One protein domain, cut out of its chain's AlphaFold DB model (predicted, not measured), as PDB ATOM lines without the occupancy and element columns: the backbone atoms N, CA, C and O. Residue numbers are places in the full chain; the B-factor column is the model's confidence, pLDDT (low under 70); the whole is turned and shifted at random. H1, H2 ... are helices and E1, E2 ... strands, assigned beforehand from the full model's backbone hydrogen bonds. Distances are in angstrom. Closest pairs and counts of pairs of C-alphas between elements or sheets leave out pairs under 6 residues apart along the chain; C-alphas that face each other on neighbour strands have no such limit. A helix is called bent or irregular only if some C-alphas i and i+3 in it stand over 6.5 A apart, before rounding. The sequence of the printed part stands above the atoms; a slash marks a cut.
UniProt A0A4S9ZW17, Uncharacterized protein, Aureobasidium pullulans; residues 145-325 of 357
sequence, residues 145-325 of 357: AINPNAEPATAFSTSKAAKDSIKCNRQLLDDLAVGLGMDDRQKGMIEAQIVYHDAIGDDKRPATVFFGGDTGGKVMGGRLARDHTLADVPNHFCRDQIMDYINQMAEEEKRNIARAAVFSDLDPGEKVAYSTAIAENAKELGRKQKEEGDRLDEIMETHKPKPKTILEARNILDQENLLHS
ATOM      1  N   ALA A 145    -195.331-377.181-181.325       59.53
ATOM      2  CA  ALA A 145    -196.690-377.526-181.682       59.53
ATOM      3  C   ALA A 145    -197.373-376.237-182.141       59.53
ATOM      4  O   ALA A 145    -197.224-375.191-181.505       59.53
ATOM      5  N   ILE A 146    -198.104-376.307-183.254       66.12
ATOM      6  CA  ILE A 146    -198.909-375.178-183.712       66.12
ATOM      7  C   ILE A 146    -199.892-374.876-182.589       66.12
ATOM      8  O   ILE A 146    -200.824-375.642-182.410       66.12
ATOM      9  N   ASN A 147    -199.697-373.803-181.830       75.44
ATOM     10  CA  ASN A 147    -200.620-373.425-180.771       75.44
ATOM     11  C   ASN A 147    -201.614-372.394-181.326       75.44
ATOM     12  O   ASN A 147    -201.253-371.224-181.455       75.44
ATOM     13  N   PRO A 148    -202.871-372.773-181.619       80.56
ATOM     14  CA  PRO A 148    -203.844-371.871-182.234       80.56
ATOM     15  C   PRO A 148    -204.261-370.726-181.309       80.56
ATOM     16  O   PRO A 148    -204.873-369.770-181.766       80.56
ATOM     17  N   ASN A 149    -203.974-370.846-180.007       82.81
ATOM     18  CA  ASN A 149    -204.286-369.852-178.982       82.81
ATOM     19  C   ASN A 149    -203.048-369.061-178.535       82.81
ATOM     20  O   ASN A 149    -203.134-368.320-177.556       82.81
ATOM     21  N   ALA A 150    -201.893-369.258-179.178       83.12
ATOM     22  CA  ALA A 150    -200.725-368.430-178.914       83.12
ATOM     23  C   ALA A 150    -200.991-366.977-179.324       83.12
ATOM     24  O   ALA A 150    -201.882-366.686-180.122       83.12
ATOM     25  N   GLU A 151    -200.191-366.063-178.780       85.81
ATOM     26  CA  GLU A 151    -200.200-364.690-179.267       85.81
ATOM     27  C   GLU A 151    -199.823-364.670-180.757       85.81
ATOM     28  O   GLU A 151    -198.899-365.387-181.161       85.81
ATOM     29  N   PRO A 152    -200.516-363.877-181.592       87.38
ATOM     30  CA  PRO A 152    -200.245-363.865-183.018       87.38
ATOM     31  C   PRO A 152    -198.813-363.408-183.306       87.38
ATOM     32  O   PRO A 152    -198.365-362.374-182.810       87.38
ATOM     33  N   ALA A 153    -198.113-364.143-184.171       83.44
ATOM     34  CA  ALA A 153    -196.729-363.837-184.541       83.44
ATOM     35  C   ALA A 153    -196.587-362.504-185.301       83.44
ATOM     36  O   ALA A 153    -195.498-361.940-185.388       83.44
ATOM     37  N   THR A 154    -197.682-361.991-185.866       86.50
ATOM     38  CA  THR A 154    -197.715-360.705-186.556       86.50
ATOM     39  C   THR A 154    -198.953-359.899-186.185       86.50
ATOM     40  O   THR A 154    -200.049-360.428-186.009       86.50
ATOM     41  N   ALA A 155    -198.799-358.577-186.109       89.88
ATOM     42  CA  ALA A 155    -199.892-357.667-185.771       89.88
ATOM     43  C   ALA A 155    -201.028-357.662-186.815       89.88
ATOM     44  O   ALA A 155    -202.129-357.212-186.507       89.88
ATOM     45  N   PHE A 156    -200.782-358.151-188.037       92.25
ATOM     46  CA  PHE A 156    -201.784-358.223-189.112       92.25
ATOM     47  C   PHE A 156    -202.781-359.387-188.951       92.25
ATOM     48  O   PHE A 156    -203.879-359.350-189.524       92.25
ATOM     49  N   SER A 157    -202.420-360.395-188.150       92.31
ATOM     50  CA  SER A 157    -203.290-361.519-187.795       92.31
ATOM     51  C   SER A 157    -204.499-361.058-186.988       92.31
ATOM     52  O   SER A 157    -205.594-361.591-187.142       92.31
ATOM     53  N   THR A 158    -204.338-360.015-186.173       92.94
ATOM     54  CA  THR A 158    -205.442-359.374-185.455       92.94
ATOM     55  C   THR A 158    -206.146-358.375-186.368       92.94
ATOM     56  O   THR A 158    -205.503-357.554-187.020       92.94
ATOM     57  N   SER A 159    -207.481-358.425-186.423       91.00
ATOM     58  CA  SER A 159    -208.234-357.490-187.263       91.00
ATOM     59  C   SER A 159    -208.086-356.043-186.784       91.00
ATOM     60  O   SER A 159    -208.179-355.763-185.589       91.00
ATOM     61  N   LYS A 160    -207.915-355.120-187.738       91.25
ATOM     62  CA  LYS A 160    -207.898-353.665-187.496       91.25
ATOM     63  C   LYS A 160    -209.276-353.016-187.623       91.25
ATOM     64  O   LYS A 160    -209.406-351.804-187.451       91.25
ATOM     65  N   ALA A 161    -210.307-353.799-187.944       89.69
ATOM     66  CA  ALA A 161    -211.669-353.299-188.040       89.69
ATOM     67  C   ALA A 161    -212.171-352.796-186.676       89.69
ATOM     68  O   ALA A 161    -211.772-353.285-185.618       89.69
ATOM     69  N   ALA A 162    -213.094-351.831-186.702       88.81
ATOM     70  CA  ALA A 162    -213.828-351.437-185.503       88.81
ATOM     71  C   ALA A 162    -214.529-352.662-184.891       88.81
ATOM     72  O   ALA A 162    -214.954-353.549-185.625       88.81
ATOM     73  N   LYS A 163    -214.673-352.696-183.560       84.50
ATOM     74  CA  LYS A 163    -215.133-353.877-182.802       84.50
ATOM     75  C   LYS A 163    -216.412-354.521-183.357       84.50
ATOM     76  O   LYS A 163    -216.482-355.742-183.437       84.50
ATOM     77  N   ASP A 164    -217.375-353.708-183.783       87.31
ATOM     78  CA  ASP A 164    -218.669-354.176-184.302       87.31
ATOM     79  C   ASP A 164    -218.635-354.541-185.800       87.31
ATOM     80  O   ASP A 164    -219.610-355.048-186.347       87.31
ATOM     81  N   SER A 165    -217.500-354.306-186.460       89.06
ATOM     82  CA  SER A 165    -217.243-354.582-187.878       89.06
ATOM     83  C   SER A 165    -216.226-355.709-188.091       89.06
ATOM     84  O   SER A 165    -215.851-355.982-189.233       89.06
ATOM     85  N   ILE A 166    -215.742-356.346-187.019       92.00
ATOM     86  CA  ILE A 166    -214.812-357.473-187.122       92.00
ATOM     87  C   ILE A 166    -215.549-358.654-187.753       92.00
ATOM     88  O   ILE A 166    -216.542-359.147-187.216       92.00
ATOM     89  N   LYS A 167    -215.033-359.126-188.890       94.06
ATOM     90  CA  LYS A 167    -215.577-360.294-189.583       94.06
ATOM     91  C   LYS A 167    -215.382-361.553-188.743       94.06
ATOM     92  O   LYS A 167    -214.276-361.836-188.277       94.06
ATOM     93  N   CYS A 168    -216.436-362.350-188.600       95.06
ATOM     94  CA  CYS A 168    -216.320-363.679-188.012       95.06
ATOM     95  C   CYS A 168    -215.629-364.652-188.985       95.06
ATOM     96  O   CYS A 168    -215.559-364.410-190.190       95.06
ATOM     97  N   ASN A 169    -215.153-365.796-188.482       96.81
ATOM     98  CA  ASN A 169    -214.442-366.787-189.303       96.81
ATOM     99  C   ASN A 169    -215.266-367.276-190.507       96.81
ATOM    100  O   ASN A 169    -214.708-367.504-191.576       96.81
ATOM    101  N   ARG A 170    -216.594-367.395-190.351       95.88
ATOM    102  CA  ARG A 170    -217.502-367.769-191.446       95.88
ATOM    103  C   ARG A 170    -217.481-366.723-192.563       95.88
ATOM    104  O   ARG A 170    -217.293-367.092-193.712       95.88
ATOM    105  N   GLN A 171    -217.580-365.439-192.213       96.19
ATOM    106  CA  GLN A 171    -217.513-364.338-193.181       96.19
ATOM    107  C   GLN A 171    -216.164-364.298-193.910       96.19
ATOM    108  O   GLN A 171    -216.137-364.094-195.115       96.19
ATOM    109  N   LEU A 172    -215.052-364.554-193.209       96.75
ATOM    110  CA  LEU A 172    -213.728-364.622-193.841       96.75
ATOM    111  C   LEU A 172    -213.639-365.739-194.896       96.75
ATOM    112  O   LEU A 172    -213.063-365.523-195.960       96.75
ATOM    113  N   LEU A 173    -214.217-366.915-194.621       94.75
ATOM    114  CA  LEU A 173    -214.274-368.013-195.592       94.75
ATOM    115  C   LEU A 173    -215.232-367.738-196.752       94.75
ATOM    116  O   LEU A 173    -214.924-368.107-197.883       94.75
ATOM    117  N   ASP A 174    -216.373-367.103-196.495       95.81
ATOM    118  CA  ASP A 174    -217.305-366.731-197.560       95.81
ATOM    119  C   ASP A 174    -216.669-365.690-198.500       95.81
ATOM    120  O   ASP A 174    -216.746-365.838-199.720       95.81
ATOM    121  N   ASP A 175    -215.938-364.707-197.963       96.12
ATOM    122  CA  ASP A 175    -215.191-363.729-198.764       96.12
ATOM    123  C   ASP A 175    -214.053-364.379-199.570       96.12
ATOM    124  O   ASP A 175    -213.814-364.000-200.719       96.12
ATOM    125  N   LEU A 176    -213.366-365.378-198.998       95.75
ATOM    126  CA  LEU A 176    -212.359-366.171-199.711       95.75
ATOM    127  C   LEU A 176    -212.992-366.924-200.884       95.75
ATOM    128  O   LEU A 176    -212.468-366.884-201.999       95.75
ATOM    129  N   ALA A 177    -214.126-367.584-200.638       93.44
ATOM    130  CA  ALA A 177    -214.836-368.355-201.646       93.44
ATOM    131  C   ALA A 177    -215.328-367.465-202.791       93.44
ATOM    132  O   ALA A 177    -215.137-367.810-203.955       93.44
ATOM    133  N   VAL A 178    -215.870-366.283-202.479       93.62
ATOM    134  CA  VAL A 178    -216.247-365.280-203.485       93.62
ATOM    135  C   VAL A 178    -215.023-364.793-204.262       93.62
ATOM    136  O   VAL A 178    -215.057-364.748-205.490       93.62
ATOM    137  N   GLY A 179    -213.927-364.464-203.571       90.81
ATOM    138  CA  GLY A 179    -212.704-363.957-204.197       90.81
ATOM    139  C   GLY A 179    -212.015-364.957-205.131       90.81
ATOM    140  O   GLY A 179    -211.338-364.543-206.072       90.81
ATOM    141  N   LEU A 180    -212.191-366.260-204.892       90.62
ATOM    142  CA  LEU A 180    -211.571-367.337-205.670       90.62
ATOM    143  C   LEU A 180    -212.547-368.100-206.578       90.62
ATOM    144  O   LEU A 180    -212.100-368.931-207.368       90.62
ATOM    145  N   GLY A 181    -213.848-367.804-206.512       88.12
ATOM    146  CA  GLY A 181    -214.882-368.514-207.269       88.12
ATOM    147  C   GLY A 181    -215.046-369.972-206.834       88.12
ATOM    148  O   GLY A 181    -215.204-370.844-207.685       88.12
ATOM    149  N   MET A 182    -214.950-370.239-205.530       87.75
ATOM    150  CA  MET A 182    -215.033-371.589-204.971       87.75
ATOM    151  C   MET A 182    -216.475-372.067-204.833       87.75
ATOM    152  O   MET A 182    -217.360-371.294-204.466       87.75
ATOM    153  N   ASP A 183    -216.684-373.364-205.043       87.50
ATOM    154  CA  ASP A 183    -217.934-374.022-204.672       87.50
ATOM    155  C   ASP A 183    -218.000-374.334-203.159       87.50
ATOM    156  O   ASP A 183    -217.010-374.250-202.420       87.50
ATOM    157  N   ASP A 184    -219.192-374.698-202.676       84.88
ATOM    158  CA  ASP A 184    -219.416-374.992-201.254       84.88
ATOM    159  C   ASP A 184    -218.601-376.192-200.756       84.88
ATOM    160  O   ASP A 184    -218.201-376.232-199.589       84.88
ATOM    161  N   ARG A 185    -218.286-377.145-201.640       80.94
ATOM    162  CA  ARG A 185    -217.471-378.310-201.296       80.94
ATOM    163  C   ARG A 185    -216.021-377.896-201.053       80.94
ATOM    164  O   ARG A 185    -215.440-378.306-200.050       80.94
ATOM    165  N   GLN A 186    -215.443-377.081-201.931       83.50
ATOM    166  CA  GLN A 186    -214.094-376.529-201.792       83.50
ATOM    167  C   GLN A 186    -213.989-375.664-200.534       83.50
ATOM    168  O   GLN A 186    -213.069-375.856-199.736       83.50
ATOM    169  N   LYS A 187    -214.968-374.780-200.307       87.56
ATOM    170  CA  LYS A 187    -215.053-373.968-199.085       87.56
ATOM    171  C   LYS A 187    -215.091-374.843-197.830       87.56
ATOM    172  O   LYS A 187    -214.332-374.606-196.892       87.56
ATOM    173  N   GLY A 188    -215.920-375.886-197.831       82.62
ATOM    174  CA  GLY A 188    -216.031-376.829-196.719       82.62
ATOM    175  C   GLY A 188    -214.762-377.656-196.474       82.62
ATOM    176  O   GLY A 188    -214.434-377.968-195.331       82.62
ATOM    177  N   MET A 189    -213.996-377.980-197.523       81.25
ATOM    178  CA  MET A 189    -212.693-378.639-197.370       81.25
ATOM    179  C   MET A 189    -211.670-377.728-196.680       81.25
ATOM    180  O   MET A 189    -210.955-378.193-195.793       81.25
ATOM    181  N   ILE A 190    -211.623-376.443-197.049       86.38
ATOM    182  CA  ILE A 190    -210.740-375.454-196.408       86.38
ATOM    183  C   ILE A 190    -211.155-375.248-194.948       86.38
ATOM    184  O   ILE A 190    -210.304-375.275-194.060       86.38
ATOM    185  N   GLU A 191    -212.457-375.123-194.676       89.12
ATOM    186  CA  GLU A 191    -212.989-375.057-193.310       89.12
ATOM    187  C   GLU A 191    -212.510-376.246-192.470       89.12
ATOM    188  O   GLU A 191    -211.935-376.055-191.398       89.12
ATOM    189  N   ALA A 192    -212.681-377.470-192.974       83.38
ATOM    190  CA  ALA A 192    -212.267-378.679-192.272       83.38
ATOM    191  C   ALA A 192    -210.749-378.725-192.022       83.38
ATOM    192  O   ALA A 192    -210.330-379.182-190.961       83.38
ATOM    193  N   GLN A 193    -209.923-378.225-192.948       84.56
ATOM    194  CA  GLN A 193    -208.471-378.130-192.756       84.56
ATOM    195  C   GLN A 193    -208.097-377.149-191.639       84.56
ATOM    196  O   GLN A 193    -207.343-377.518-190.740       84.56
ATOM    197  N   ILE A 194    -208.662-375.937-191.648       89.44
ATOM    198  CA  ILE A 194    -208.416-374.918-190.613       89.44
ATOM    199  C   ILE A 194    -208.824-375.450-189.237       89.44
ATOM    200  O   ILE A 194    -208.066-375.365-188.270       89.44
ATOM    201  N   VAL A 195    -210.018-376.038-189.157       89.25
ATOM    202  CA  VAL A 195    -210.558-376.607-187.919       89.25
ATOM    203  C   VAL A 195    -209.717-377.792-187.440       89.25
ATOM    204  O   VAL A 195    -209.496-377.949-186.241       89.25
ATOM    205  N   TYR A 196    -209.211-378.618-188.355       84.38
ATOM    206  CA  TYR A 196    -208.330-379.730-188.013       84.38
ATOM    207  C   TYR A 196    -206.980-379.251-187.474       84.38
ATOM    208  O   TYR A 196    -206.519-379.786-186.469       84.38
ATOM    209  N   HIS A 197    -206.380-378.220-188.078       83.31
ATOM    210  CA  HIS A 197    -205.146-377.610-187.575       83.31
ATOM    211  C   HIS A 197    -205.331-377.009-186.175       83.31
ATOM    212  O   HIS A 197    -204.462-377.187-185.323       83.31
ATOM    213  N   ASP A 198    -206.486-376.393-185.896       86.94
ATOM    214  CA  ASP A 198    -206.841-375.985-184.531       86.94
ATOM    215  C   ASP A 198    -206.967-377.189-183.581       86.94
ATOM    216  O   ASP A 198    -206.474-377.171-182.453       86.94
ATOM    217  N   ALA A 199    -207.606-378.267-184.039       81.94
ATOM    218  CA  ALA A 199    -207.870-379.443-183.219       81.94
ATOM    219  C   ALA A 199    -206.601-380.198-182.797       81.94
ATOM    220  O   ALA A 199    -206.544-380.678-181.660       81.94
ATOM    221  N   ILE A 200    -205.603-380.295-183.683       75.62
ATOM    222  CA  ILE A 200    -204.318-380.966-183.407       75.62
ATOM    223  C   ILE A 200    -203.310-380.080-182.672       75.62
ATOM    224  O   ILE A 200    -202.290-380.586-182.210       75.62
ATOM    225  N   GLY A 201    -203.575-378.778-182.560       66.75
ATOM    226  CA  GLY A 201    -202.597-377.820-182.063       66.75
ATOM    227  C   GLY A 201    -202.183-377.973-180.591       66.75
ATOM    228  O   GLY A 201    -201.137-377.483-180.182       66.75
ATOM    229  N   ASP A 202    -202.964-378.695-179.781       60.25
ATOM    230  CA  ASP A 202    -202.653-378.946-178.359       60.25
ATOM    231  C   ASP A 202    -201.835-380.246-178.136       60.25
ATOM    232  O   ASP A 202    -201.515-380.550-176.996       60.25
ATOM    233  N   ASP A 203    -201.497-381.024-179.184       57.75
ATOM    234  CA  ASP A 203    -200.712-382.301-179.216       57.75
ATOM    235  C   ASP A 203    -201.156-383.429-178.240       57.75
ATOM    236  O   ASP A 203    -200.749-384.578-178.363       57.75
ATOM    237  N   LYS A 204    -202.041-383.155-177.278       58.38
ATOM    238  CA  LYS A 204    -202.400-384.066-176.177       58.38
ATOM    239  C   LYS A 204    -203.505-385.056-176.516       58.38
ATOM    240  O   LYS A 204    -203.728-386.002-175.764       58.38
ATOM    241  N   ARG A 205    -204.278-384.802-177.574       64.31
ATOM    242  CA  ARG A 205    -205.447-385.611-177.939       64.31
ATOM    243  C   ARG A 205    -205.510-385.808-179.449       64.31
ATOM    244  O   ARG A 205    -205.387-384.826-180.181       64.31
ATOM    245  N   PRO A 206    -205.750-387.040-179.927       65.06
ATOM    246  CA  PRO A 206    -205.887-387.290-181.352       65.06
ATOM    247  C   PRO A 206    -207.117-386.554-181.893       65.06
ATOM    248  O   PRO A 206    -208.208-386.638-181.324       65.06
ATOM    249  N   ALA A 207    -206.947-385.839-183.003       71.75
ATOM    250  CA  ALA A 207    -208.050-385.307-183.793       71.75
ATOM    251  C   ALA A 207    -208.230-386.157-185.053       71.75
ATOM    252  O   ALA A 207    -207.271-386.715-185.585       71.75
ATOM    253  N   THR A 208    -209.461-386.254-185.539       71.38
ATOM    254  CA  THR A 208    -209.790-386.921-186.801       71.38
ATOM    255  C   THR A 208    -210.526-385.946-187.700       71.38
ATOM    256  O   THR A 208    -211.419-385.233-187.243       71.38
ATOM    257  N   VAL A 209    -210.163-385.937-188.980       77.94
ATOM    258  CA  VAL A 209    -210.869-385.206-190.031       77.94
ATOM    259  C   VAL A 209    -211.441-386.197-191.037       77.94
ATOM    260  O   VAL A 209    -210.744-387.092-191.513       77.94
ATOM    261  N   PHE A 210    -212.719-386.030-191.356       71.88
ATOM    262  CA  PHE A 210    -213.401-386.734-192.432       71.88
ATOM    263  C   PHE A 210    -213.686-385.733-193.541       71.88
ATOM    264  O   PHE A 210    -214.473-384.811-193.345       71.88
ATOM    265  N   PHE A 211    -213.052-385.905-194.697       70.69
ATOM    266  CA  PHE A 211    -213.363-385.121-195.890       70.69
ATOM    267  C   PHE A 211    -214.476-385.812-196.681       70.69
ATOM    268  O   PHE A 211    -214.402-387.015-196.925       70.69
ATOM    269  N   GLY A 212    -215.498-385.062-197.094       59.94
ATOM    270  CA  GLY A 212    -216.613-385.596-197.879       59.94
ATOM    271  C   GLY A 212    -217.980-385.009-197.519       59.94
ATOM    272  O   GLY A 212    -218.125-384.299-196.526       59.94
ATOM    273  N   GLY A 213    -218.979-385.330-198.347       60.12
ATOM    274  CA  GLY A 213    -220.339-384.787-198.260       60.12
ATOM    275  C   GLY A 213    -220.484-383.384-198.860       60.12
ATOM    276  O   GLY A 213    -219.500-382.760-199.265       60.12
ATOM    277  N   ASP A 214    -221.722-382.889-198.895       58.84
ATOM    278  CA  ASP A 214    -222.077-381.592-199.499       58.84
ATOM    279  C   ASP A 214    -221.441-380.393-198.768       58.84
ATOM    280  O   ASP A 214    -221.327-379.310-199.332       58.84
ATOM    281  N   THR A 215    -220.974-380.586-197.528       62.50
ATOM    282  CA  THR A 215    -220.368-379.545-196.677       62.50
ATOM    283  C   THR A 215    -218.842-379.660-196.539       62.50
ATOM    284  O   THR A 215    -218.255-379.010-195.677       62.50
ATOM    285  N   GLY A 216    -218.175-380.496-197.344       62.44
ATOM    286  CA  GLY A 216    -216.709-380.554-197.479       62.44
ATOM    287  C   GLY A 216    -215.930-381.333-196.403       62.44
ATOM    288  O   GLY A 216    -214.992-382.052-196.760       62.44
ATOM    289  N   GLY A 217    -216.318-381.292-195.122       74.69
ATOM    290  CA  GLY A 217    -215.742-382.186-194.106       74.69
ATOM    291  C   GLY A 217    -216.194-381.963-192.656       74.69
ATOM    292  O   GLY A 217    -216.867-380.984-192.342       74.69
ATOM    293  N   LYS A 218    -215.823-382.891-191.761       81.44
ATOM    294  CA  LYS A 218    -216.113-382.868-190.314       81.44
ATOM    295  C   LYS A 218    -214.854-383.165-189.498       81.44
ATOM    296  O   LYS A 218    -214.106-384.078-189.839       81.44
ATOM    297  N   VAL A 219    -214.656-382.444-188.391       80.38
ATOM    298  CA  VAL A 219    -213.521-382.629-187.472       80.38
ATOM    299  C   VAL A 219    -214.019-383.012-186.080       80.38
ATOM    300  O   VAL A 219    -214.943-382.394-185.556       80.38
ATOM    301  N   MET A 220    -213.408-384.031-185.476       81.38
ATOM    302  CA  MET A 220    -213.781-384.550-184.155       81.38
ATOM    303  C   MET A 220    -212.540-384.848-183.308       81.38
ATOM    304  O   MET A 220    -211.468-385.136-183.845       81.38
ATOM    305  N   GLY A 221    -212.702-384.858-181.985       78.56
ATOM    306  CA  GLY A 221    -211.633-385.217-181.050       78.56
ATOM    307  C   GLY A 221    -210.793-384.003-180.669       78.56
ATOM    308  O   GLY A 221    -211.355-382.977-180.300       78.56
ATOM    309  N   GLY A 222    -209.467-384.131-180.704       80.69
ATOM    310  CA  GLY A 222    -208.537-383.023-180.481       80.69
ATOM    311  C   GLY A 222    -208.676-382.359-179.109       80.69
ATOM    312  O   GLY A 222    -209.149-382.968-178.141       80.69
ATOM    313  N   ARG A 223    -208.268-381.087-179.019       79.06
ATOM    314  CA  ARG A 223    -208.261-380.329-177.751       79.06
ATOM    315  C   ARG A 223    -209.631-380.292-177.055       79.06
ATOM    316  O   ARG A 223    -209.692-380.328-175.828       79.06
ATOM    317  N   LEU A 224    -210.736-380.273-177.812       81.69
ATOM    318  CA  LEU A 224    -212.085-380.144-177.245       81.69
ATOM    319  C   LEU A 224    -212.733-381.483-176.877       81.69
ATOM    320  O   LEU A 224    -213.736-381.478-176.168       81.69
ATOM    321  N   ALA A 225    -212.180-382.616-177.332       80.50
ATOM    322  CA  ALA A 225    -212.767-383.951-177.160       80.50
ATOM    323  C   ALA A 225    -214.248-384.051-177.601       80.50
ATOM    324  O   ALA A 225    -215.010-384.868-177.086       80.50
ATOM    325  N   ARG A 226    -214.654-383.217-178.564       85.06
ATOM    326  CA  ARG A 226    -215.985-383.196-179.187       85.06
ATOM    327  C   ARG A 226    -215.860-382.857-180.671       85.06
ATOM    328  O   ARG A 226    -214.750-382.729-181.181       85.06
ATOM    329  N   ASP A 227    -216.988-382.702-181.353       86.31
ATOM    330  CA  ASP A 227    -217.012-382.117-182.692       86.31
ATOM    331  C   ASP A 227    -216.461-380.687-182.637       86.31
ATOM    332  O   ASP A 227    -216.899-379.871-181.817       86.31
ATOM    333  N   HIS A 228    -215.488-380.410-183.500       86.06
ATOM    334  CA  HIS A 228    -214.918-379.086-183.686       86.06
ATOM    335  C   HIS A 228    -215.653-378.353-184.805       86.06
ATOM    336  O   HIS A 228    -215.999-378.931-185.837       86.06
ATOM    337  N   THR A 229    -215.852-377.058-184.611       91.06
ATOM    338  CA  THR A 229    -216.488-376.166-185.577       91.06
ATOM    339  C   THR A 229    -215.603-374.957-185.844       91.06
ATOM    340  O   THR A 229    -214.739-374.610-185.042       91.06
ATOM    341  N   LEU A 230    -215.854-374.251-186.943       92.31
ATOM    342  CA  LEU A 230    -215.126-373.023-187.269       92.31
ATOM    343  C   LEU A 230    -215.263-371.923-186.197       92.31
ATOM    344  O   LEU A 230    -214.388-371.067-186.075       92.31
ATOM    345  N   ALA A 231    -216.346-371.946-185.415       91.69
ATOM    346  CA  ALA A 231    -216.564-371.017-184.307       91.69
ATOM    347  C   ALA A 231    -215.634-371.280-183.112       91.69
ATOM    348  O   ALA A 231    -215.417-370.384-182.303       91.69
ATOM    349  N   ASP A 232    -215.080-372.489-183.008       89.94
ATOM    350  CA  ASP A 232    -214.135-372.845-181.953       89.94
ATOM    351  C   ASP A 232    -212.726-372.292-182.221       89.94
ATOM    352  O   ASP A 232    -211.929-372.172-181.288       89.94
ATOM    353  N   VAL A 233    -212.422-371.964-183.481       91.75
ATOM    354  CA  VAL A 233    -211.094-371.543-183.939       91.75
ATOM    355  C   VAL A 233    -210.848-370.069-183.593       91.75
ATOM    356  O   VAL A 233    -211.660-369.212-183.967       91.75
ATOM    357  N   PRO A 234    -209.719-369.718-182.954       93.56
ATOM    358  CA  PRO A 234    -209.351-368.323-182.730       93.56
ATOM    359  C   PRO A 234    -209.278-367.531-184.043       93.56
ATOM    360  O   PRO A 234    -208.725-367.991-185.041       93.56
ATOM    361  N   ASN A 235    -209.853-366.324-184.068       95.44
ATOM    362  CA  ASN A 235    -210.003-365.559-185.312       95.44
ATOM    363  C   ASN A 235    -208.667-365.216-185.982       95.44
ATOM    364  O   ASN A 235    -208.551-365.333-187.200       95.44
ATOM    365  N   HIS A 236    -207.658-364.848-185.191       94.06
ATOM    366  CA  HIS A 236    -206.320-364.553-185.701       94.06
ATOM    367  C   HIS A 236    -205.692-365.785-186.373       94.06
ATOM    368  O   HIS A 236    -205.146-365.676-187.465       94.06
ATOM    369  N   PHE A 237    -205.871-366.971-185.781       93.19
ATOM    370  CA  PHE A 237    -205.384-368.223-186.344       93.19
ATOM    371  C   PHE A 237    -206.092-368.554-187.662       93.19
ATOM    372  O   PHE A 237    -205.448-368.904-188.645       93.19
ATOM    373  N   CYS A 238    -207.417-368.371-187.722       94.25
ATOM    374  CA  CYS A 238    -208.180-368.535-188.960       94.25
ATOM    375  C   CYS A 238    -207.674-367.597-190.073       94.25
ATOM    376  O   CYS A 238    -207.482-368.032-191.208       94.25
ATOM    377  N   ARG A 239    -207.400-366.326-189.748       96.25
ATOM    378  CA  ARG A 239    -206.833-365.347-190.691       96.25
ATOM    379  C   ARG A 239    -205.470-365.793-191.226       96.25
ATOM    380  O   ARG A 239    -205.266-365.741-192.439       96.25
ATOM    381  N   ASP A 240    -204.596-366.297-190.356       94.12
ATOM    382  CA  ASP A 240    -203.271-366.796-190.744       94.12
ATOM    383  C   ASP A 240    -203.371-367.997-191.685       94.12
ATOM    384  O   ASP A 240    -202.723-368.011-192.731       94.12
ATOM    385  N   GLN A 241    -204.237-368.967-191.371       91.94
ATOM    386  CA  GLN A 241    -204.458-370.134-192.230       91.94
ATOM    387  C   GLN A 241    -205.043-369.745-193.599       91.94
ATOM    388  O   GLN A 241    -204.657-370.318-194.616       91.94
ATOM    389  N   ILE A 242    -205.936-368.748-193.659       94.38
ATOM    390  CA  ILE A 242    -206.468-368.239-194.933       94.38
ATOM    391  C   ILE A 242    -205.376-367.527-195.742       94.38
ATOM    392  O   ILE A 242    -205.277-367.737-196.953       94.38
ATOM    393  N   MET A 243    -204.538-366.700-195.107       93.94
ATOM    394  CA  MET A 243    -203.425-366.041-195.798       93.94
ATOM    395  C   MET A 243    -202.414-367.064-196.331       93.94
ATOM    396  O   MET A 243    -201.970-366.947-197.475       93.94
ATOM    397  N   ASP A 244    -202.091-368.090-195.540       90.44
ATOM    398  CA  ASP A 244    -201.207-369.179-195.954       90.44
ATOM    399  C   ASP A 244    -201.796-369.966-197.134       90.44
ATOM    400  O   ASP A 244    -201.123-370.169-198.147       90.44
ATOM    401  N   TYR A 245    -203.092-370.291-197.082       87.81
ATOM    402  CA  TYR A 245    -203.798-370.913-198.200       87.81
ATOM    403  C   TYR A 245    -203.699-370.072-199.482       87.81
ATOM    404  O   TYR A 245    -203.378-370.600-200.546       87.81
ATOM    405  N   ILE A 246    -203.928-368.755-199.401       88.06
ATOM    406  CA  ILE A 246    -203.803-367.867-200.568       88.06
ATOM    407  C   ILE A 246    -202.366-367.880-201.109       88.06
ATOM    408  O   ILE A 246    -202.161-367.897-202.322       88.06
ATOM    409  N   ASN A 247    -201.361-367.884-200.233       85.94
ATOM    410  CA  ASN A 247    -199.961-367.914-200.644       85.94
ATOM    411  C   ASN A 247    -199.584-369.218-201.363       85.94
ATOM    412  O   ASN A 247    -198.822-369.174-202.330       85.94
ATOM    413  N   GLN A 248    -200.098-370.358-200.898       79.12
ATOM    414  CA  GLN A 248    -199.686-371.678-201.380       79.12
ATOM    415  C   GLN A 248    -200.558-372.214-202.519       79.12
ATOM    416  O   GLN A 248    -200.029-372.765-203.482       79.12
ATOM    417  N   MET A 249    -201.879-372.057-202.419       74.44
ATOM    418  CA  MET A 249    -202.847-372.801-203.232       74.44
ATOM    419  C   MET A 249    -203.596-371.934-204.244       74.44
ATOM    420  O   MET A 249    -204.059-372.453-205.258       74.44
ATOM    421  N   ALA A 250    -203.727-370.624-204.008       76.56
ATOM    422  CA  ALA A 250    -204.386-369.749-204.973       76.56
ATOM    423  C   ALA A 250    -203.470-369.443-206.171       76.56
ATOM    424  O   ALA A 250    -202.276-369.156-206.008       76.56
ATOM    425  N   GLU A 251    -204.063-369.453-207.369       77.75
ATOM    426  CA  GLU A 251    -203.433-369.010-208.618       77.75
ATOM    427  C   GLU A 251    -202.867-367.596-208.457       77.75
ATOM    428  O   GLU A 251    -203.534-366.724-207.895       77.75
ATOM    429  N   GLU A 252    -201.653-367.355-208.960       77.00
ATOM    430  CA  GLU A 252    -200.908-366.106-208.748       77.00
ATOM    431  C   GLU A 252    -201.729-364.856-209.102       77.00
ATOM    432  O   GLU A 252    -201.784-363.903-208.321       77.00
ATOM    433  N   GLU A 253    -202.460-364.918-210.215       84.75
ATOM    434  CA  GLU A 253    -203.332-363.851-210.715       84.75
ATOM    435  C   GLU A 253    -204.519-363.549-209.780       84.75
ATOM    436  O   GLU A 253    -204.981-362.409-209.698       84.75
ATOM    437  N   LYS A 254    -204.992-364.546-209.021       87.00
ATOM    438  CA  LYS A 254    -206.137-364.422-208.104       87.00
ATOM    439  C   LYS A 254    -205.739-364.082-206.671       87.00
ATOM    440  O   LYS A 254    -206.592-363.657-205.891       87.00
ATOM    441  N   ARG A 255    -204.458-364.201-206.301       89.75
ATOM    442  CA  ARG A 255    -203.987-363.959-204.920       89.75
ATOM    443  C   ARG A 255    -204.346-362.571-204.409       89.75
ATOM    444  O   ARG A 255    -204.845-362.432-203.297       89.75
ATOM    445  N   ASN A 256    -204.115-361.538-205.216       90.94
ATOM    446  CA  ASN A 256    -204.398-360.162-204.806       90.94
ATOM    447  C   ASN A 256    -205.901-359.897-204.670       90.94
ATOM    448  O   ASN A 256    -206.304-359.195-203.744       90.94
ATOM    449  N   ILE A 257    -206.721-360.507-205.530       91.25
ATOM    450  CA  ILE A 257    -208.187-360.434-205.456       91.25
ATOM    451  C   ILE A 257    -208.674-361.097-204.162       91.25
ATOM    452  O   ILE A 257    -209.409-360.477-203.395       91.25
ATOM    453  N   ALA A 258    -208.193-362.306-203.860       91.94
ATOM    454  CA  ALA A 258    -208.540-363.022-202.636       91.94
ATOM    455  C   ALA A 258    -208.115-362.260-201.371       91.94
ATOM    456  O   ALA A 258    -208.918-362.078-200.458       91.94
ATOM    457  N   ARG A 259    -206.882-361.730-201.330       94.06
ATOM    458  CA  ARG A 259    -206.410-360.906-200.201       94.06
ATOM    459  C   ARG A 259    -207.264-359.655-200.019       94.06
ATOM    460  O   ARG A 259    -207.541-359.270-198.885       94.06
ATOM    461  N   ALA A 260    -207.661-359.008-201.115       92.94
ATOM    462  CA  ALA A 260    -208.514-357.825-201.080       92.94
ATOM    463  C   ALA A 260    -209.918-358.135-200.543       92.94
ATOM    464  O   ALA A 260    -210.429-357.354-199.742       92.94
ATOM    465  N   ALA A 261    -210.501-359.269-200.941       93.69
ATOM    466  CA  ALA A 261    -211.818-359.708-200.489       93.69
ATOM    467  C   ALA A 261    -211.826-360.044-198.987       93.69
ATOM    468  O   ALA A 261    -212.629-359.502-198.224       93.69
ATOM    469  N   VAL A 262    -210.886-360.884-198.546       94.56
ATOM    470  CA  VAL A 262    -210.844-361.388-197.167       94.56
ATOM    471  C   VAL A 262    -210.430-360.285-196.188       94.56
ATOM    472  O   VAL A 262    -211.150-359.989-195.229       94.56
ATOM    473  N   PHE A 263    -209.301-359.623-196.452       95.75
ATOM    474  CA  PHE A 263    -208.652-358.685-195.527       95.75
ATOM    475  C   PHE A 263    -208.977-357.230-195.867       95.75
ATOM    476  O   PHE A 263    -208.093-356.391-196.050       95.75
ATOM    477  N   SER A 264    -210.265-356.912-195.988       93.12
ATOM    478  CA  SER A 264    -210.728-355.551-196.301       93.12
ATOM    479  C   SER A 264    -210.334-354.512-195.243       93.12
ATOM    480  O   SER A 264    -210.393-353.319-195.516       93.12
ATOM    481  N   ASP A 265    -209.947-354.959-194.047       94.00
ATOM    482  CA  ASP A 265    -209.473-354.130-192.940       94.00
ATOM    483  C   ASP A 265    -208.001-353.701-193.053       94.00
ATOM    484  O   ASP A 265    -207.559-352.872-192.263       94.00
ATOM    485  N   LEU A 266    -207.252-354.245-194.018       94.19
ATOM    486  CA  LEU A 266    -205.844-353.920-194.260       94.19
ATOM    487  C   LEU A 266    -205.680-353.099-195.540       94.19
ATOM    488  O   LEU A 266    -206.378-353.334-196.533       94.19
ATOM    489  N   ASP A 267    -204.719-352.183-195.575       93.31
ATOM    490  CA  ASP A 267    -204.355-351.494-196.815       93.31
ATOM    491  C   ASP A 267    -203.533-352.405-197.768       93.31
ATOM    492  O   ASP A 267    -203.123-353.510-197.391       93.31
ATOM    493  N   PRO A 268    -203.319-352.023-199.043       92.38
ATOM    494  CA  PRO A 268    -202.562-352.852-199.982       92.38
ATOM    495  C   PRO A 268    -201.127-353.179-199.536       92.38
ATOM    496  O   PRO A 268    -200.666-354.293-199.779       92.38
ATOM    497  N   GLY A 269    -200.428-352.246-198.883       89.81
ATOM    498  CA  GLY A 269    -199.067-352.458-198.384       89.81
ATOM    499  C   GLY A 269    -199.043-353.408-197.188       89.81
ATOM    500  O   GLY A 269    -198.214-354.316-197.129       89.81
ATOM    501  N   GLU A 270    -200.009-353.275-196.284       93.50
ATOM    502  CA  GLU A 270    -200.194-354.170-195.140       93.50
ATOM    503  C   GLU A 270    -200.552-355.594-195.564       93.50
ATOM    504  O   GLU A 270    -200.050-356.550-194.981       93.50
ATOM    505  N   LYS A 271    -201.362-355.766-196.617       93.38
ATOM    506  CA  LYS A 271    -201.655-357.094-197.186       93.38
ATOM    507  C   LYS A 271    -200.399-357.785-197.708       93.38
ATOM    508  O   LYS A 271    -200.257-358.994-197.526       93.38
ATOM    509  N   VAL A 272    -199.504-357.035-198.353       91.25
ATOM    510  CA  VAL A 272    -198.211-357.560-198.820       91.25
ATOM    511  C   VAL A 272    -197.329-357.918-197.627       91.25
ATOM    512  O   VAL A 272    -196.812-359.028-197.582       91.25
ATOM    513  N   ALA A 273    -197.219-357.036-196.631       91.50
ATOM    514  CA  ALA A 273    -196.443-357.305-195.421       91.50
ATOM    515  C   ALA A 273    -196.964-358.535-194.659       91.50
ATOM    516  O   ALA A 273    -196.178-359.380-194.237       91.50
ATOM    517  N   TYR A 274    -198.287-358.680-194.541       95.00
ATOM    518  CA  TYR A 274    -198.920-359.833-193.910       95.00
ATOM    519  C   TYR A 274    -198.666-361.123-194.694       95.00
ATOM    520  O   TYR A 274    -198.259-362.130-194.119       95.00
ATOM    521  N   SER A 275    -198.838-361.079-196.018       91.38
ATOM    522  CA  SER A 275    -198.528-362.202-196.905       91.38
ATOM    523  C   SER A 275    -197.078-362.661-196.757       91.38
ATOM    524  O   SER A 275    -196.848-363.866-196.646       91.38
ATOM    525  N   THR A 276    -196.127-361.723-196.711       89.06
ATOM    526  CA  THR A 276    -194.704-362.013-196.515       89.06
ATOM    527  C   THR A 276    -194.438-362.602-195.136       89.06
ATOM    528  O   THR A 276    -193.802-363.645-195.068       89.06
ATOM    529  N   ALA A 277    -194.975-362.015-194.062       89.25
ATOM    530  CA  ALA A 277    -194.781-362.516-192.699       89.25
ATOM    531  C   ALA A 277    -195.278-363.965-192.537       89.25
ATOM    532  O   ALA A 277    -194.591-364.807-191.966       89.25
ATOM    533  N   ILE A 278    -196.446-364.287-193.105       89.19
ATOM    534  CA  ILE A 278    -196.971-365.659-193.095       89.19
ATOM    535  C   ILE A 278    -196.113-366.593-193.955       89.19
ATOM    536  O   ILE A 278    -195.808-367.706-193.533       89.19
ATOM    537  N   ALA A 279    -195.672-366.142-195.131       83.81
ATOM    538  CA  ALA A 279    -194.787-366.932-195.982       83.81
ATOM    539  C   ALA A 279    -193.407-367.167-195.344       83.81
ATOM    540  O   ALA A 279    -192.817-368.217-195.572       83.81
ATOM    541  N   GLU A 280    -192.877-366.222-194.567       78.06
ATOM    542  CA  GLU A 280    -191.622-366.364-193.824       78.06
ATOM    543  C   GLU A 280    -191.762-367.365-192.678       78.06
ATOM    544  O   GLU A 280    -190.947-368.280-192.603       78.06
ATOM    545  N   ASN A 281    -192.846-367.304-191.898       70.00
ATOM    546  CA  ASN A 281    -193.152-368.325-190.888       70.00
ATOM    547  C   ASN A 281    -193.305-369.723-191.517       70.00
ATOM    548  O   ASN A 281    -192.767-370.708-191.009       70.00
ATOM    549  N   ALA A 282    -193.988-369.825-192.662       64.06
ATOM    550  CA  ALA A 282    -194.119-371.080-193.402       64.06
ATOM    551  C   ALA A 282    -192.776-371.559-193.987       64.06
ATOM    552  O   ALA A 282    -192.495-372.760-194.004       64.06
ATOM    553  N   LYS A 283    -191.914-370.635-194.436       56.84
ATOM    554  CA  LYS A 283    -190.551-370.927-194.901       56.84
ATOM    555  C   LYS A 283    -189.652-371.372-193.759       56.84
ATOM    556  O   LYS A 283    -188.897-372.303-193.976       56.84
ATOM    557  N   GLU A 284    -189.727-370.793-192.570       54.34
ATOM    558  CA  GLU A 284    -188.952-371.242-191.408       54.34
ATOM    559  C   GLU A 284    -189.350-372.670-190.997       54.34
ATOM    560  O   GLU A 284    -188.483-373.513-190.757       54.34
ATOM    561  N   LEU A 285    -190.645-373.000-191.091       50.09
ATOM    562  CA  LEU A 285    -191.159-374.365-190.923       50.09
ATOM    563  C   LEU A 285    -190.773-375.326-192.074       50.09
ATOM    564  O   LEU A 285    -190.701-376.540-191.864       50.09
ATOM    565  N   GLY A 286    -190.564-374.808-193.292       45.28
ATOM    566  CA  GLY A 286    -190.367-375.572-194.534       45.28
ATOM    567  C   GLY A 286    -188.936-375.615-195.095       45.28
ATOM    568  O   GLY A 286    -188.654-376.440-195.968       45.28
ATOM    569  N   ARG A 287    -188.007-374.776-194.609       44.22
ATOM    570  CA  ARG A 287    -186.660-374.582-195.190       44.22
ATOM    571  C   ARG A 287    -185.843-375.871-195.214       44.22
ATOM    572  O   ARG A 287    -185.201-376.165-196.213       44.22
ATOM    573  N   LYS A 288    -185.972-376.700-194.173       45.81
ATOM    574  CA  LYS A 288    -185.285-378.000-194.078       45.81
ATOM    575  C   LYS A 288    -185.806-379.054-195.071       45.81
ATOM    576  O   LYS A 288    -185.097-380.011-195.336       45.81
ATOM    577  N   GLN A 289    -187.026-378.915-195.603       43.16
ATOM    578  CA  GLN A 289    -187.619-379.891-196.534       43.16
ATOM    579  C   GLN A 289    -187.416-379.508-198.005       43.16
ATOM    580  O   GLN A 289    -187.347-380.389-198.858       43.16
ATOM    581  N   LYS A 290    -187.319-378.206-198.304       46.38
ATOM    582  CA  LYS A 290    -187.147-377.703-199.671       46.38
ATOM    583  C   LYS A 290    -185.683-377.705-200.131       46.38
ATOM    584  O   LYS A 290    -185.432-378.040-201.280       46.38
ATOM    585  N   GLU A 291    -184.726-377.434-199.235       53.75
ATOM    586  CA  GLU A 291    -183.287-377.464-199.562       53.75
ATOM    587  C   GLU A 291    -182.825-378.842-200.077       53.75
ATOM    588  O   GLU A 291    -182.013-378.910-200.994       53.75
ATOM    589  N   GLU A 292    -183.382-379.941-199.558       51.38
ATOM    590  CA  GLU A 292    -183.062-381.296-200.033       51.38
ATOM    591  C   GLU A 292    -183.694-381.591-201.408       51.38
ATOM    592  O   GLU A 292    -183.063-382.216-202.256       51.38
ATOM    593  N   GLY A 293    -184.919-381.109-201.653       53.44
ATOM    594  CA  GLY A 293    -185.613-381.257-202.938       53.44
ATOM    595  C   GLY A 293    -184.958-380.457-204.065       53.44
ATOM    596  O   GLY A 293    -184.652-381.020-205.112       53.44
ATOM    597  N   ASP A 294    -184.653-379.181-203.816       65.38
ATOM    598  CA  ASP A 294    -184.010-378.297-204.796       65.38
ATOM    599  C   ASP A 294    -182.595-378.808-205.157       65.38
ATOM    600  O   ASP A 294    -182.180-378.753-206.315       65.38
ATOM    601  N   ARG A 295    -181.863-379.382-204.187       69.00
ATOM    602  CA  ARG A 295    -180.531-379.964-204.418       69.00
ATOM    603  C   ARG A 295    -180.585-381.293-205.180       69.00
ATOM    604  O   ARG A 295    -179.701-381.573-205.989       69.00
ATOM    605  N   LEU A 296    -181.621-382.103-204.956       64.19
ATOM    606  CA  LEU A 296    -181.875-383.309-205.750       64.19
ATOM    607  C   LEU A 296    -182.160-382.962-207.214       64.19
ATOM    608  O   LEU A 296    -181.612-383.617-208.102       64.19
ATOM    609  N   ASP A 297    -182.961-381.926-207.462       65.88
ATOM    610  CA  ASP A 297    -183.253-381.446-208.814       65.88
ATOM    611  C   ASP A 297    -181.986-380.891-209.493       65.88
ATOM    612  O   ASP A 297    -181.692-381.242-210.638       65.88
ATOM    613  N   GLU A 298    -181.149-380.141-208.767       75.50
ATOM    614  CA  GLU A 298    -179.849-379.663-209.262       75.50
ATOM    615  C   GLU A 298    -178.914-380.821-209.662       75.50
ATOM    616  O   GLU A 298    -178.314-380.796-210.742       75.50
ATOM    617  N   ILE A 299    -178.805-381.868-208.836       74.62
ATOM    618  CA  ILE A 299    -177.984-383.058-209.129       74.62
ATOM    619  C   ILE A 299    -178.538-383.816-210.341       74.62
ATOM    620  O   ILE A 299    -177.774-384.248-211.208       74.62
ATOM    621  N   MET A 300    -179.863-383.947-210.441       69.50
ATOM    622  CA  MET A 300    -180.527-384.562-211.591       69.50
ATOM    623  C   MET A 300    -180.241-383.814-212.900       69.50
ATOM    624  O   MET A 300    -180.151-384.445-213.957       69.50
ATOM    625  N   GLU A 301    -180.084-382.492-212.857       75.25
ATOM    626  CA  GLU A 301    -179.823-381.670-214.039       75.25
ATOM    627  C   GLU A 301    -178.340-381.572-214.406       75.25
ATOM    628  O   GLU A 301    -177.999-381.633-215.595       75.25
ATOM    629  N   THR A 302    -177.460-381.440-213.411       75.56
ATOM    630  CA  THR A 302    -176.079-380.970-213.613       75.56
ATOM    631  C   THR A 302    -174.998-382.032-213.395       75.56
ATOM    632  O   THR A 302    -173.922-381.921-213.996       75.56
ATOM    633  N   HIS A 303    -175.257-383.079-212.600       74.00
ATOM    634  CA  HIS A 303    -174.243-384.073-212.242       74.00
ATOM    635  C   HIS A 303    -173.798-384.916-213.452       74.00
ATOM    636  O   HIS A 303    -174.598-385.263-214.328       74.00
ATOM    637  N   LYS A 304    -172.505-385.269-213.513       73.44
ATOM    638  CA  LYS A 304    -171.933-386.121-214.571       73.44
ATOM    639  C   LYS A 304    -171.156-387.303-213.974       73.44
ATOM    640  O   LYS A 304    -170.178-387.069-213.273       73.44
ATOM    641  N   PRO A 305    -171.518-388.557-214.309       74.88
ATOM    642  CA  PRO A 305    -172.582-388.955-215.239       74.88
ATOM    643  C   PRO A 305    -173.987-388.586-214.733       74.88
ATOM    644  O   PRO A 305    -174.214-388.510-213.525       74.88
ATOM    645  N   LYS A 306    -174.905-388.328-215.677       73.62
ATOM    646  CA  LYS A 306    -176.269-387.890-215.361       73.62
ATOM    647  C   LYS A 306    -177.018-389.017-214.639       73.62
ATOM    648  O   LYS A 306    -177.056-390.125-215.188       73.62
ATOM    649  N   PRO A 307    -177.610-388.762-213.462       72.25
ATOM    650  CA  PRO A 307    -178.395-389.767-212.761       72.25
ATOM    651  C   PRO A 307    -179.609-390.168-213.602       72.25
ATOM    652  O   PRO A 307    -180.291-389.326-214.188       72.25
ATOM    653  N   LYS A 308    -179.890-391.466-213.680       63.53
ATOM    654  CA  LYS A 308    -181.041-392.022-214.405       63.53
ATOM    655  C   LYS A 308    -182.306-392.027-213.556       63.53
ATOM    656  O   LYS A 308    -183.402-392.157-214.096       63.53
ATOM    657  N   THR A 309    -182.165-391.924-212.234       56.47
ATOM    658  CA  THR A 309    -183.281-391.944-211.285       56.47
ATOM    659  C   THR A 309    -183.047-390.971-210.132       56.47
ATOM    660  O   THR A 309    -181.906-390.706-209.758       56.47
ATOM    661  N   ILE A 310    -184.135-390.513-209.502       50.03
ATOM    662  CA  ILE A 310    -184.090-389.700-208.271       50.03
ATOM    663  C   ILE A 310    -183.317-390.424-207.155       50.03
ATOM    664  O   ILE A 310    -182.669-389.789-206.333       50.03
ATOM    665  N   LEU A 311    -183.344-391.762-207.142       47.59
ATOM    666  CA  LEU A 311    -182.604-392.567-206.172       47.59
ATOM    667  C   LEU A 311    -181.083-392.466-206.380       47.59
ATOM    668  O   LEU A 311    -180.335-392.392-205.413       47.59
ATOM    669  N   GLU A 312    -180.626-392.433-207.634       52.25
ATOM    670  CA  GLU A 312    -179.211-392.224-207.963       52.25
ATOM    671  C   GLU A 312    -178.760-390.804-207.600       52.25
ATOM    672  O   GLU A 312    -177.701-390.649-207.000       52.25
ATOM    673  N   ALA A 313    -179.583-389.785-207.879       58.31
ATOM    674  CA  ALA A 313    -179.308-388.411-207.453       58.31
ATOM    675  C   ALA A 313    -179.261-388.271-205.926       58.31
ATOM    676  O   ALA A 313    -178.408-387.564-205.396       58.31
ATOM    677  N   ARG A 314    -180.121-388.999-205.209       55.84
ATOM    678  CA  ARG A 314    -180.117-389.015-203.742       55.84
ATOM    679  C   ARG A 314    -178.880-389.684-203.166       55.84
ATOM    680  O   ARG A 314    -178.272-389.127-202.266       55.84
ATOM    681  N   ASN A 315    -178.440-390.793-203.754       57.25
ATOM    682  CA  ASN A 315    -177.182-391.429-203.363       57.25
ATOM    683  C   ASN A 315    -175.965-390.512-203.591       57.25
ATOM    684  O   ASN A 315    -175.030-390.540-202.798       57.25
ATOM    685  N   ILE A 316    -175.966-389.707-204.661       70.19
ATOM    686  CA  ILE A 316    -174.914-388.711-204.927       70.19
ATOM    687  C   ILE A 316    -174.944-387.605-203.870       70.19
ATOM    688  O   ILE A 316    -173.909-387.291-203.290       70.19
ATOM    689  N   LEU A 317    -176.128-387.065-203.570       70.25
ATOM    690  CA  LEU A 317    -176.306-386.057-202.525       70.25
ATOM    691  C   LEU A 317    -175.826-386.563-201.157       70.25
ATOM    692  O   LEU A 317    -175.121-385.861-200.436       70.25
ATOM    693  N   ASP A 318    -176.165-387.806-200.818       55.44
ATOM    694  CA  ASP A 318    -175.743-388.449-199.576       55.44
ATOM    695  C   ASP A 318    -174.212-388.615-199.512       55.44
ATOM    696  O   ASP A 318    -173.619-388.433-198.448       55.44
ATOM    697  N   GLN A 319    -173.548-388.894-200.640       56.06
ATOM    698  CA  GLN A 319    -172.084-388.951-200.729       56.06
ATOM    699  C   GLN A 319    -171.425-387.570-200.606       56.06
ATOM    700  O   GLN A 319    -170.426-387.454-199.892       56.06
ATOM    701  N   GLU A 320    -171.973-386.530-201.247       66.44
ATOM    702  CA  GLU A 320    -171.503-385.143-201.089       66.44
ATOM    703  C   GLU A 320    -171.564-384.722-199.614       66.44
ATOM    704  O   GLU A 320    -170.571-384.268-199.041       66.44
ATOM    705  N   ASN A 321    -172.703-384.963-198.963       58.25
ATOM    706  CA  ASN A 321    -172.910-384.635-197.555       58.25
ATOM    707  C   ASN A 321    -171.965-385.412-196.625       58.25
ATOM    708  O   ASN A 321    -171.445-384.849-195.658       58.25
ATOM    709  N   LEU A 322    -171.706-386.690-196.923       52.75
ATOM    710  CA  LEU A 322    -170.761-387.513-196.169       52.75
ATOM    711  C   LEU A 322    -169.328-386.970-196.285       52.75
ATOM    712  O   LEU A 322    -168.637-386.864-195.274       52.75
ATOM    713  N   LEU A 323    -168.892-386.584-197.486       55.53
ATOM    714  CA  LEU A 323    -167.555-386.031-197.724       55.53
ATOM    715  C   LEU A 323    -167.349-384.692-197.010       55.53
ATOM    716  O   LEU A 323    -166.304-384.481-196.404       55.53
ATOM    717  N   HIS A 324    -168.364-383.826-196.996       50.72
ATOM    718  CA  HIS A 324    -168.317-382.556-196.266       50.72
ATOM    719  C   HIS A 324    -168.365-382.709-194.736       50.72
ATOM    720  O   HIS A 324    -168.053-381.763-194.014       50.72
ATOM    721  N   SER A 325    -168.749-383.885-194.231       48.22
ATOM    722  CA  SER A 325    -168.810-384.174-192.792       48.22
ATOM    723  C   SER A 325    -167.486-384.675-192.199       48.22
ATOM    724  O   SER A 325    -167.359-384.765-190.976       48.22
TER     725      SER A 325
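AT A GLANCE: This is residues 145 to 325 of the 357 residues of an uncharacterized protein of Aureobasidium pullulans (UniProt A0A4S9ZW17). The model is a helical head with a long arm: in the head H1, H3 and H4 form a bundle, H5a crosses H3, and H2 packs over one face of a small sheet, E1 E2 E3. The arm is H5b, which reaches away from the head beyond a bend in H5, with H6 packed on its residues 295 to 300. The 181 printed residues hold six named helices and three named strands, in the order H1 H2 E1 E2 E3 H3 H4 H5 H6; the class is mostly helix, and the sheet, in the order E1 E2 E3, is antiparallel. The whole is loose, with a radius of gyration of the C-alphas of 19.9 A, and elongated, spanning 64 by 40 by 33 A.

HOW THE PARTS SIT: Residues 145 to 168 hold no named element. H1, residues 169 to 180, and H2, residues 184 to 200, form a helical hairpin; they touch through residues 173 to 177 and 187 to 191, closest at the C-alphas of Ala 177 and Lys 187, 6.2 A. E1, residues 207 to 211, E2, 217 to 221, and E3, 226 to 228, form a meander, each strand the antiparallel neighbour of the one before. N 210 and O 218 are 2.8 A apart, and N 228 and O 219 are 2.9 A apart, both within hydrogen-bond range. H2 is on this sheet in two layers, a helix on one face, at a height over the sheet of 7.2 A, along the strands at 9 degrees to E2 on the local plane. H3, residues 235 to 248, and H4, residues 252 to 262, form a helical hairpin at a shallow tilt of 15 degrees, opposite ways; the C-alphas of Ile 246 and Arg 255 are closest, 5.9 A. H4 is irregular: C-alphas 253 and 256 are 7.0 A apart. H1, H3 and H4 make a bundle, helices side by side; H1 and H4 touch, closest at the C-alphas of Gly 179 and Ala 258, 4.5 A. H5, residues 268 to 302, was assigned as one helix by its hydrogen bonds but is bent, with C-alphas 285 and 288 7.6 A apart; its arms H5a, to 285, and H5b, from 288, are about perpendicular, 83 degrees. H5a touches H3 with residues 274 to 282 alone, closest at the C-alphas of Asp 244 and Ile 278, 6.2 A. H6, residues 310 to 324, touches H5b, closest at the C-alphas of Ile 299 and Ala 313, 5.8 A. In H1, H2, H3, H5a and H6 every O i to N i+4 pair is within hydrogen-bond range; in H4 5 of 7 are, in H5b 9 of 11.

IN THESE COORDINATES: H1 begins at C-alpha 169, (-214.442, -366.787, -189.303), and H6 ends at C-alpha 324, (-168.317, -382.556, -196.266). From first to last C-alpha H2 is 24.1 A long, H3 20.1 A, H5a 26.0 A, H5b 21.8 A and H6 21.1 A.

THE WHOLE: The C-alphas farthest apart, of Asp 164 and Pro 305, are 65.5 A apart. The printed part has no cut, and no link between named elements is long. Residues 283 to 291 and 318 to 325 stand free. The mean pLDDT of the printed part is 79.0; 46 residues are under 70, among them 282 to 297 and 318 to 325.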